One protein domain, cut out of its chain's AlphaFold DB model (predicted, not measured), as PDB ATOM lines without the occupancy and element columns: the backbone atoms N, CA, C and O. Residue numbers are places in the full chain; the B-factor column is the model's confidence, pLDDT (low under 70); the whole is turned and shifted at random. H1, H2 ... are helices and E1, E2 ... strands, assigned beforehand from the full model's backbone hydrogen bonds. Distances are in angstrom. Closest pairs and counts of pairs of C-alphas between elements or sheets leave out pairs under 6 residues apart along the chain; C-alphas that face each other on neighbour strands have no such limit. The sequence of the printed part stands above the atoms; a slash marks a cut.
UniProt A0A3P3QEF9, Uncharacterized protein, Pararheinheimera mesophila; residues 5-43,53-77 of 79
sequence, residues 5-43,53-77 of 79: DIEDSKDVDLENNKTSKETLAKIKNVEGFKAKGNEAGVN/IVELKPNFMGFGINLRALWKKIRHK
ATOM      1  N   ASP A   5     220.258 331.918 266.766       92.00
ATOM      2  CA  ASP A   5     219.160 331.310 267.524       92.00
ATOM      3  C   ASP A   5     219.221 331.896 268.933       92.00
ATOM      4  O   ASP A   5     220.226 331.744 269.626       92.00
ATOM      5  N   ILE A   6     218.202 332.673 269.292       90.56
ATOM      6  CA  ILE A   6     218.166 333.484 270.505       90.56
ATOM      7  C   ILE A   6     216.951 333.037 271.301       90.56
ATOM      8  O   ILE A   6     215.811 333.315 270.923       90.56
ATOM      9  N   GLU A   7     217.206 332.329 272.396       91.50
ATOM     10  CA  GLU A   7     216.175 331.819 273.295       91.50
ATOM     11  C   GLU A   7     216.384 332.396 274.708       91.50
ATOM     12  O   GLU A   7     217.522 332.630 275.120       91.50
ATOM     13  N   ASP A   8     215.289 332.688 275.419       89.62
ATOM     14  CA  ASP A   8     215.266 333.076 276.843       89.62
ATOM     15  C   ASP A   8     216.241 334.213 277.220       89.62
ATOM     16  O   ASP A   8     216.905 334.189 278.255       89.62
ATOM     17  N   SER A   9     216.340 335.224 276.355       86.00
ATOM     18  CA  SER A   9     217.287 336.338 276.486       86.00
ATOM     19  C   SER A   9     216.568 337.672 276.703       86.00
ATOM     20  O   SER A   9     215.404 337.829 276.343       86.00
ATOM     21  N   LYS A  10     217.251 338.663 277.281       88.88
ATOM     22  CA  LYS A  10     216.710 340.020 277.467       88.88
ATOM     23  C   LYS A  10     217.625 341.056 276.822       88.88
ATOM     24  O   LYS A  10     218.834 340.853 276.797       88.88
ATOM     25  N   ASP A  11     217.032 342.130 276.304       89.50
ATOM     26  CA  ASP A  11     217.706 343.307 275.738       89.50
ATOM     27  C   ASP A  11     218.702 342.970 274.621       89.50
ATOM     28  O   ASP A  11     219.887 343.300 274.660       89.50
ATOM     29  N   VAL A  12     218.206 342.267 273.605       88.88
ATOM     30  CA  VAL A  12     219.016 341.808 272.474       88.88
ATOM     31  C   VAL A  12     218.923 342.802 271.319       88.88
ATOM     32  O   VAL A  12     217.863 342.947 270.718       88.88
ATOM     33  N   ASP A  13     220.050 343.407 270.952       91.50
ATOM     34  CA  ASP A  13     220.143 344.342 269.829       91.50
ATOM     35  C   ASP A  13     220.906 343.700 268.649       91.50
ATOM     36  O   ASP A  13     222.085 343.359 268.753       91.50
ATOM     37  N   LEU A  14     220.239 343.530 267.502       91.19
ATOM     38  CA  LEU A  14     220.858 343.108 266.241       91.19
ATOM     39  C   LEU A  14     220.938 344.284 265.272       91.19
ATOM     40  O   LEU A  14     219.911 344.771 264.796       91.19
ATOM     41  N   GLU A  15     222.149 344.694 264.899       92.62
ATOM     42  CA  GLU A  15     222.350 345.828 263.994       92.62
ATOM     43  C   GLU A  15     223.227 345.489 262.785       92.62
ATOM     44  O   GLU A  15     224.295 344.900 262.923       92.62
ATOM     45  N   ASN A  16     222.784 345.907 261.595       91.50
ATOM     46  CA  ASN A  16     223.516 345.849 260.325       91.50
ATOM     47  C   ASN A  16     224.091 344.469 259.946       91.50
ATOM     48  O   ASN A  16     225.061 344.378 259.192       91.50
ATOM     49  N   ASN A  17     223.486 343.380 260.425       87.38
ATOM     50  CA  ASN A  17     223.900 342.026 260.073       87.38
ATOM     51  C   ASN A  17     223.385 341.655 258.685       87.38
ATOM     52  O   ASN A  17     222.202 341.819 258.391       87.38
ATOM     53  N   LYS A  18     224.260 341.093 257.850       88.75
ATOM     54  CA  LYS A  18     223.902 340.587 256.524       88.75
ATOM     55  C   LYS A  18     224.142 339.096 256.466       88.75
ATOM     56  O   LYS A  18     225.208 338.616 256.848       88.75
ATOM     57  N   THR A  19     223.165 338.362 255.959       86.69
ATOM     58  CA  THR A  19     223.308 336.928 255.750       86.69
ATOM     59  C   THR A  19     222.789 336.520 254.384       86.69
ATOM     60  O   THR A  19     221.779 337.031 253.903       86.69
ATOM     61  N   SER A  20     223.483 335.568 253.764       85.94
ATOM     62  CA  SER A  20     223.025 334.889 252.550       85.94
ATOM     63  C   SER A  20     221.965 333.826 252.842       85.94
ATOM     64  O   SER A  20     221.327 333.314 251.925       85.94
ATOM     65  N   LYS A  21     221.756 333.498 254.121       85.25
ATOM     66  CA  LYS A  21     220.724 332.569 254.579       85.25
ATOM     67  C   LYS A  21     219.351 333.233 254.523       85.25
ATOM     68  O   LYS A  21     219.223 334.426 254.766       85.25
ATOM     69  N   GLU A  22     218.312 332.446 254.278       84.56
ATOM     70  CA  GLU A  22     216.925 332.938 254.230       84.56
ATOM     71  C   GLU A  22     216.454 333.522 255.566       84.56
ATOM     72  O   GLU A  22     215.642 334.442 255.606       84.56
ATOM     73  N   THR A  23     216.977 333.003 256.676       85.44
ATOM     74  CA  THR A  23     216.579 333.412 258.024       85.44
ATOM     75  C   THR A  23     217.771 333.999 258.766       85.44
ATOM     76  O   THR A  23     218.782 333.322 258.964       85.44
ATOM     77  N   LEU A  24     217.640 335.249 259.216       89.50
ATOM     78  CA  LEU A  24     218.649 335.920 260.035       89.50
ATOM     79  C   LEU A  24     218.647 335.384 261.468       89.50
ATOM     80  O   LEU A  24     219.643 334.830 261.914       89.50
ATOM     81  N   ALA A  25     217.534 335.516 262.183       90.06
ATOM     82  CA  ALA A  25     217.442 335.128 263.583       90.06
ATOM     83  C   ALA A  25     216.168 334.324 263.837       90.06
ATOM     84  O   ALA A  25     215.097 334.673 263.341       90.06
ATOM     85  N   LYS A  26     216.288 333.256 264.619       91.56
ATOM     86  CA  LYS A  26     215.172 332.599 265.288       91.56
ATOM     87  C   LYS A  26     215.149 333.114 266.722       91.56
ATOM     88  O   LYS A  26     216.183 333.148 267.376       91.56
ATOM     89  N   ILE A  27     213.990 333.595 267.156       90.06
ATOM     90  CA  ILE A  27     213.826 334.311 268.421       90.06
ATOM     91  C   ILE A  27     212.722 333.616 269.204       90.06
ATOM     92  O   ILE A  27     211.628 333.408 268.671       90.06
ATOM     93  N   LYS A  28     212.992 333.261 270.459       90.81
ATOM     94  CA  LYS A  28     212.031 332.600 271.340       90.81
ATOM     95  C   LYS A  28     212.139 333.159 272.752       90.81
ATOM     96  O   LYS A  28     213.209 333.145 273.341       90.81
ATOM     97  N   ASN A  29     211.018 333.628 273.297       86.62
ATOM     98  CA  ASN A  29     210.950 334.175 274.656       86.62
ATOM     99  C   ASN A  29     212.020 335.254 274.936       86.62
ATOM    100  O   ASN A  29     212.727 335.202 275.940       86.62
ATOM    101  N   VAL A  30     212.168 336.206 274.007       88.06
ATOM    102  CA  VAL A  30     213.117 337.318 274.145       88.06
ATOM    103  C   VAL A  30     212.367 338.600 274.475       88.06
ATOM    104  O   VAL A  30     211.443 338.986 273.758       88.06
ATOM    105  N   GLU A  31     212.776 339.265 275.550       85.12
ATOM    106  CA  GLU A  31     212.222 340.546 275.994       85.12
ATOM    107  C   GLU A  31     213.161 341.686 275.561       85.12
ATOM    108  O   GLU A  31     214.377 341.538 275.633       85.12
ATOM    109  N   GLY A  32     212.636 342.812 275.065       86.19
ATOM    110  CA  GLY A  32     213.473 343.965 274.689       86.19
ATOM    111  C   GLY A  32     214.315 343.800 273.412       86.19
ATOM    112  O   GLY A  32     215.335 344.467 273.265       86.19
ATOM    113  N   PHE A  33     213.913 342.931 272.476       90.25
ATOM    114  CA  PHE A  33     214.638 342.727 271.215       90.25
ATOM    115  C   PHE A  33     214.547 343.946 270.277       90.25
ATOM    116  O   PHE A  33     213.444 344.360 269.907       90.25
ATOM    117  N   LYS A  34     215.687 344.477 269.817       89.50
ATOM    118  CA  LYS A  34     215.759 345.492 268.755       89.50
ATOM    119  C   LYS A  34     216.516 344.962 267.547       89.50
ATOM    120  O   LYS A  34     217.541 344.300 267.659       89.50
ATOM    121  N   ALA A  35     216.026 345.307 266.364       89.75
ATOM    122  CA  ALA A  35     216.678 344.978 265.107       89.75
ATOM    123  C   ALA A  35     216.731 346.208 264.200       89.75
ATOM    124  O   ALA A  35     215.693 346.802 263.909       89.75
ATOM    125  N   LYS A  36     217.924 346.573 263.716       90.69
ATOM    126  CA  LYS A  36     218.119 347.732 262.835       90.69
ATOM    127  C   LYS A  36     219.034 347.402 261.661       90.69
ATOM    128  O   LYS A  36     220.162 346.971 261.850       90.69
ATOM    129  N   GLY A  37     218.561 347.627 260.436       85.81
ATOM    130  CA  GLY A  37     219.399 347.517 259.233       85.81
ATOM    131  C   GLY A  37     219.912 346.109 258.909       85.81
ATOM    132  O   GLY A  37     220.885 345.981 258.173       85.81
ATOM    133  N   ASN A  38     219.302 345.052 259.455       87.94
ATOM    134  CA  ASN A  38     219.705 343.685 259.130       87.94
ATOM    135  C   ASN A  38     219.072 343.214 257.810       87.94
ATOM    136  O   ASN A  38     217.901 343.485 257.550       87.94
ATOM    137  N   GLU A  39     219.820 342.451 257.017       84.62
ATOM    138  CA  GLU A  39     219.388 341.917 255.724       84.62
ATOM    139  C   GLU A  39     219.594 340.390 255.681       84.62
ATOM    140  O   GLU A  39     220.669 339.879 256.005       84.62
ATOM    141  N   ALA A  40     218.565 339.651 255.263       87.81
ATOM    142  CA  ALA A  40     218.610 338.201 255.064       87.81
ATOM    143  C   ALA A  40     218.409 337.854 253.586       87.81
ATOM    144  O   ALA A  40     217.805 338.622 252.840       87.81
ATOM    145  N   GLY A  41     218.912 336.698 253.155       82.50
ATOM    146  CA  GLY A  41     218.827 336.247 251.766       82.50
ATOM    147  C   GLY A  41     219.660 337.081 250.789       82.50
ATOM    148  O   GLY A  41     219.434 337.011 249.580       82.50
ATOM    149  N   VAL A  42     220.624 337.868 251.282       77.56
ATOM    150  CA  VAL A  42     221.499 338.673 250.426       77.56
ATOM    151  C   VAL A  42     222.510 337.739 249.781       77.56
ATOM    152  O   VAL A  42     223.494 337.338 250.399       77.56
ATOM    153  N   ASN A  43     222.245 337.348 248.538       68.94
ATOM    154  CA  ASN A  43     223.207 336.598 247.751       68.94
ATOM    155  C   ASN A  43     224.248 337.587 247.194       68.94
ATOM    156  O   ASN A  43     223.877 338.404 246.348       68.94
ATOM    157  N   ILE A  53     210.968 349.504 238.706       47.41
ATOM    158  CA  ILE A  53     209.941 350.322 239.317       47.41
ATOM    159  C   ILE A  53     209.444 351.083 238.114       47.41
ATOM    160  O   ILE A  53     210.147 351.933 237.570       47.41
ATOM    161  N   VAL A  54     208.282 350.673 237.618       50.75
ATOM    162  CA  VAL A  54     207.593 351.371 236.551       50.75
ATOM    163  C   VAL A  54     207.401 352.768 237.107       50.75
ATOM    164  O   VAL A  54     206.528 352.975 237.948       50.75
ATOM    165  N   GLU A  55     208.289 353.686 236.727       44.66
ATOM    166  CA  GLU A  55     208.221 355.078 237.121       44.66
ATOM    167  C   GLU A  55     206.864 355.574 236.640       44.66
ATOM    168  O   GLU A  55     206.645 355.856 235.459       44.66
ATOM    169  N   LEU A  56     205.911 355.625 237.566       49.84
ATOM    170  CA  LEU A  56     204.642 356.290 237.371       49.84
ATOM    171  C   LEU A  56     204.948 357.778 237.436       49.84
ATOM    172  O   LEU A  56     204.790 358.431 238.465       49.84
ATOM    173  N   LYS A  57     205.469 358.298 236.326       47.31
ATOM    174  CA  LYS A  57     205.751 359.715 236.172       47.31
ATOM    175  C   LYS A  57     204.416 360.460 236.282       47.31
ATOM    176  O   LYS A  57     203.489 360.132 235.530       47.31
ATOM    177  N   PRO A  58     204.270 361.430 237.200       41.91
ATOM    178  CA  PRO A  58     203.090 362.272 237.228       41.91
ATOM    179  C   PRO A  58     203.142 363.150 235.980       41.91
ATOM    180  O   PRO A  58     203.882 364.129 235.916       41.91
ATOM    181  N   ASN A  59     202.401 362.767 234.944       47.31
ATOM    182  CA  ASN A  59     202.140 363.671 233.837       47.31
ATOM    183  C   ASN A  59     201.018 364.624 234.258       47.31
ATOM    184  O   ASN A  59     200.168 364.282 235.080       47.31
ATOM    185  N   PHE A  60     201.013 365.821 233.669       51.41
ATOM    186  CA  PHE A  60     200.158 366.978 233.988       51.41
ATOM    187  C   PHE A  60     198.626 366.706 233.949       51.41
ATOM    188  O   PHE A  60     197.837 367.593 234.253       51.41
ATOM    189  N   MET A  61     198.199 365.482 233.603       49.38
ATOM    190  CA  MET A  61     196.812 364.989 233.556       49.38
ATOM    191  C   MET A  61     196.639 363.565 234.156       49.38
ATOM    192  O   MET A  61     195.775 362.811 233.719       49.38
ATOM    193  N   GLY A  62     197.444 363.168 235.153       54.34
ATOM    194  CA  GLY A  62     197.269 361.914 235.915       54.34
ATOM    195  C   GLY A  62     198.323 360.822 235.661       54.34
ATOM    196  O   GLY A  62     199.242 360.990 234.858       54.34
ATOM    197  N   PHE A  63     198.208 359.705 236.399       51.47
ATOM    198  CA  PHE A  63     199.126 358.556 236.348       51.47
ATOM    199  C   PHE A  63     199.181 357.954 234.933       51.47
ATOM    200  O   PHE A  63     198.243 357.296 234.484       51.47
ATOM    201  N   GLY A  64     200.288 358.172 234.221       53.41
ATOM    202  CA  GLY A  64     200.517 357.603 232.897       53.41
ATOM    203  C   GLY A  64     201.153 356.220 232.998       53.41
ATOM    204  O   GLY A  64     202.316 356.101 233.372       53.41
ATOM    205  N   ILE A  65     200.420 355.168 232.634       61.03
ATOM    206  CA  ILE A  65     201.002 353.829 232.484       61.03
ATOM    207  C   ILE A  65     201.754 353.780 231.150       61.03
ATOM    208  O   ILE A  65     201.183 354.042 230.090       61.03
ATOM    209  N   ASN A  66     203.038 353.416 231.181       64.00
ATOM    210  CA  ASN A  66     203.835 353.247 229.970       64.00
ATOM    211  C   ASN A  66     203.381 351.987 229.205       64.00
ATOM    212  O   ASN A  66     203.758 350.860 229.538       64.00
ATOM    213  N   LEU A  67     202.571 352.176 228.157       66.38
ATOM    214  CA  LEU A  67     202.035 351.100 227.311       66.38
ATOM    215  C   LEU A  67     203.139 350.193 226.742       66.38
ATOM    216  O   LEU A  67     202.935 348.990 226.602       66.38
ATOM    217  N   ARG A  68     204.338 350.726 226.475       66.44
ATOM    218  CA  ARG A  68     205.460 349.942 225.936       66.44
ATOM    219  C   ARG A  68     205.981 348.908 226.943       66.44
ATOM    220  O   ARG A  68     206.319 347.793 226.545       66.44
ATOM    221  N   ALA A  69     205.993 349.256 228.232       64.56
ATOM    222  CA  ALA A  69     206.354 348.346 229.321       64.56
ATOM    223  C   ALA A  69     205.269 347.274 229.539       64.56
ATOM    224  O   ALA A  69     205.573 346.087 229.677       64.56
ATOM    225  N   LEU A  70     203.993 347.666 229.460       65.75
ATOM    226  CA  LEU A  70     202.865 346.738 229.580       65.75
ATOM    227  C   LEU A  70     202.872 345.670 228.468       65.75
ATOM    228  O   LEU A  70     202.674 344.484 228.734       65.75
ATOM    229  N   TRP A  71     203.173 346.067 227.227       66.31
ATOM    230  CA  TRP A  71     203.228 345.155 226.078       66.31
ATOM    231  C   TRP A  71     204.358 344.119 226.169       66.31
ATOM    232  O   TRP A  71     204.150 342.962 225.797       66.31
ATOM    233  N   LYS A  72     205.532 344.483 226.708       65.31
ATOM    234  CA  LYS A  72     206.619 343.515 226.959       65.31
ATOM    235  C   LYS A  72     206.205 342.445 227.973       65.31
ATOM    236  O   LYS A  72     206.445 341.262 227.740       65.31
ATOM    237  N   LYS A  73     205.527 342.843 229.056       63.03
ATOM    238  CA  LYS A  73     205.068 341.927 230.114       63.03
ATOM    239  C   LYS A  73     204.023 340.925 229.616       63.03
ATOM    240  O   LYS A  73     204.057 339.760 230.001       63.03
ATOM    241  N   ILE A  74     203.123 341.348 228.725       66.88
ATOM    242  CA  ILE A  74     202.102 340.463 228.138       66.88
ATOM    243  C   ILE A  74     202.734 339.449 227.171       66.88
ATOM    244  O   ILE A  74     202.330 338.287 227.152       66.88
ATOM    245  N   ARG A  75     203.753 339.851 226.400       62.84
ATOM    246  CA  ARG A  75     204.403 338.975 225.412       62.84
ATOM    247  C   ARG A  75     205.252 337.865 226.045       62.84
ATOM    248  O   ARG A  75     205.301 336.775 225.491       62.84
ATOM    249  N   HIS A  76     205.850 338.104 227.214       56.56
ATOM    250  CA  HIS A  76     206.635 337.093 227.939       56.56
ATOM    251  C   HIS A  76     205.804 335.997 228.619       56.56
ATOM    252  O   HIS A  76     206.356 334.973 228.996       56.56
ATOM    253  N   LYS A  77     204.485 336.166 228.762       53.34
ATOM    254  CA  LYS A  77     203.619 335.167 229.413       53.34
ATOM    255  C   LYS A  77     203.190 334.020 228.479       53.34
ATOM    256  O   LYS A  77     202.379 333.193 228.880       53.34
TER     257      LYS A  77
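Overview. This is residues 5 to 43 and 53 to 77 of the 79 residues of an uncharacterized protein of Pararheinheimera mesophila (UniProt A0A3P3QEF9). There is little regular structure: residues 5 to 43 wind in two stacked turns, E1 beside E3 and E2 beside E4, and away from them, beyond a cut, a looped stretch leads into H1. The printed part has 64 residues with four named strands, then one named helix, in the order E1 E2 E3 E4 H1; both two-stranded sheets are parallel. The class is mixed, with 24 residues in named elements. The whole is extended, radius of gyration of the C-alphas 21.3 A, spanning 55 by 30 by 19 A.

Arrangement. E1, residues 5 to 7, is parallel to E3, residues 25 to 28, at 16 degrees; N 6 and O 26 are 2.8 A apart, within hydrogen-bond range. E2, residues 13 to 15, is parallel to E4, residues 34 to 36, at 6 degrees, with N 14 and O 34 at 2.8 A. H1, residues 67 to 77, is apart from E1, E2 and E3; 6 of 7 O i to N i+4 pairs are within range.

Along the chain. E1 spans 6.5 A from C-alpha 5 at (219.160, 331.310, 267.524), E2 6.4 A, E3 9.8 A, E4 6.8 A, and H1 16.1 A to C-alpha 77 at (203.619, 335.167, 229.413).

Size, cuts and confidence. Residues 44 to 52 are not printed; C-alphas 43 and 53 are 20.9 A apart. No link printed whole is long. Residues 43 and 53 to 77 have pLDDT under 70.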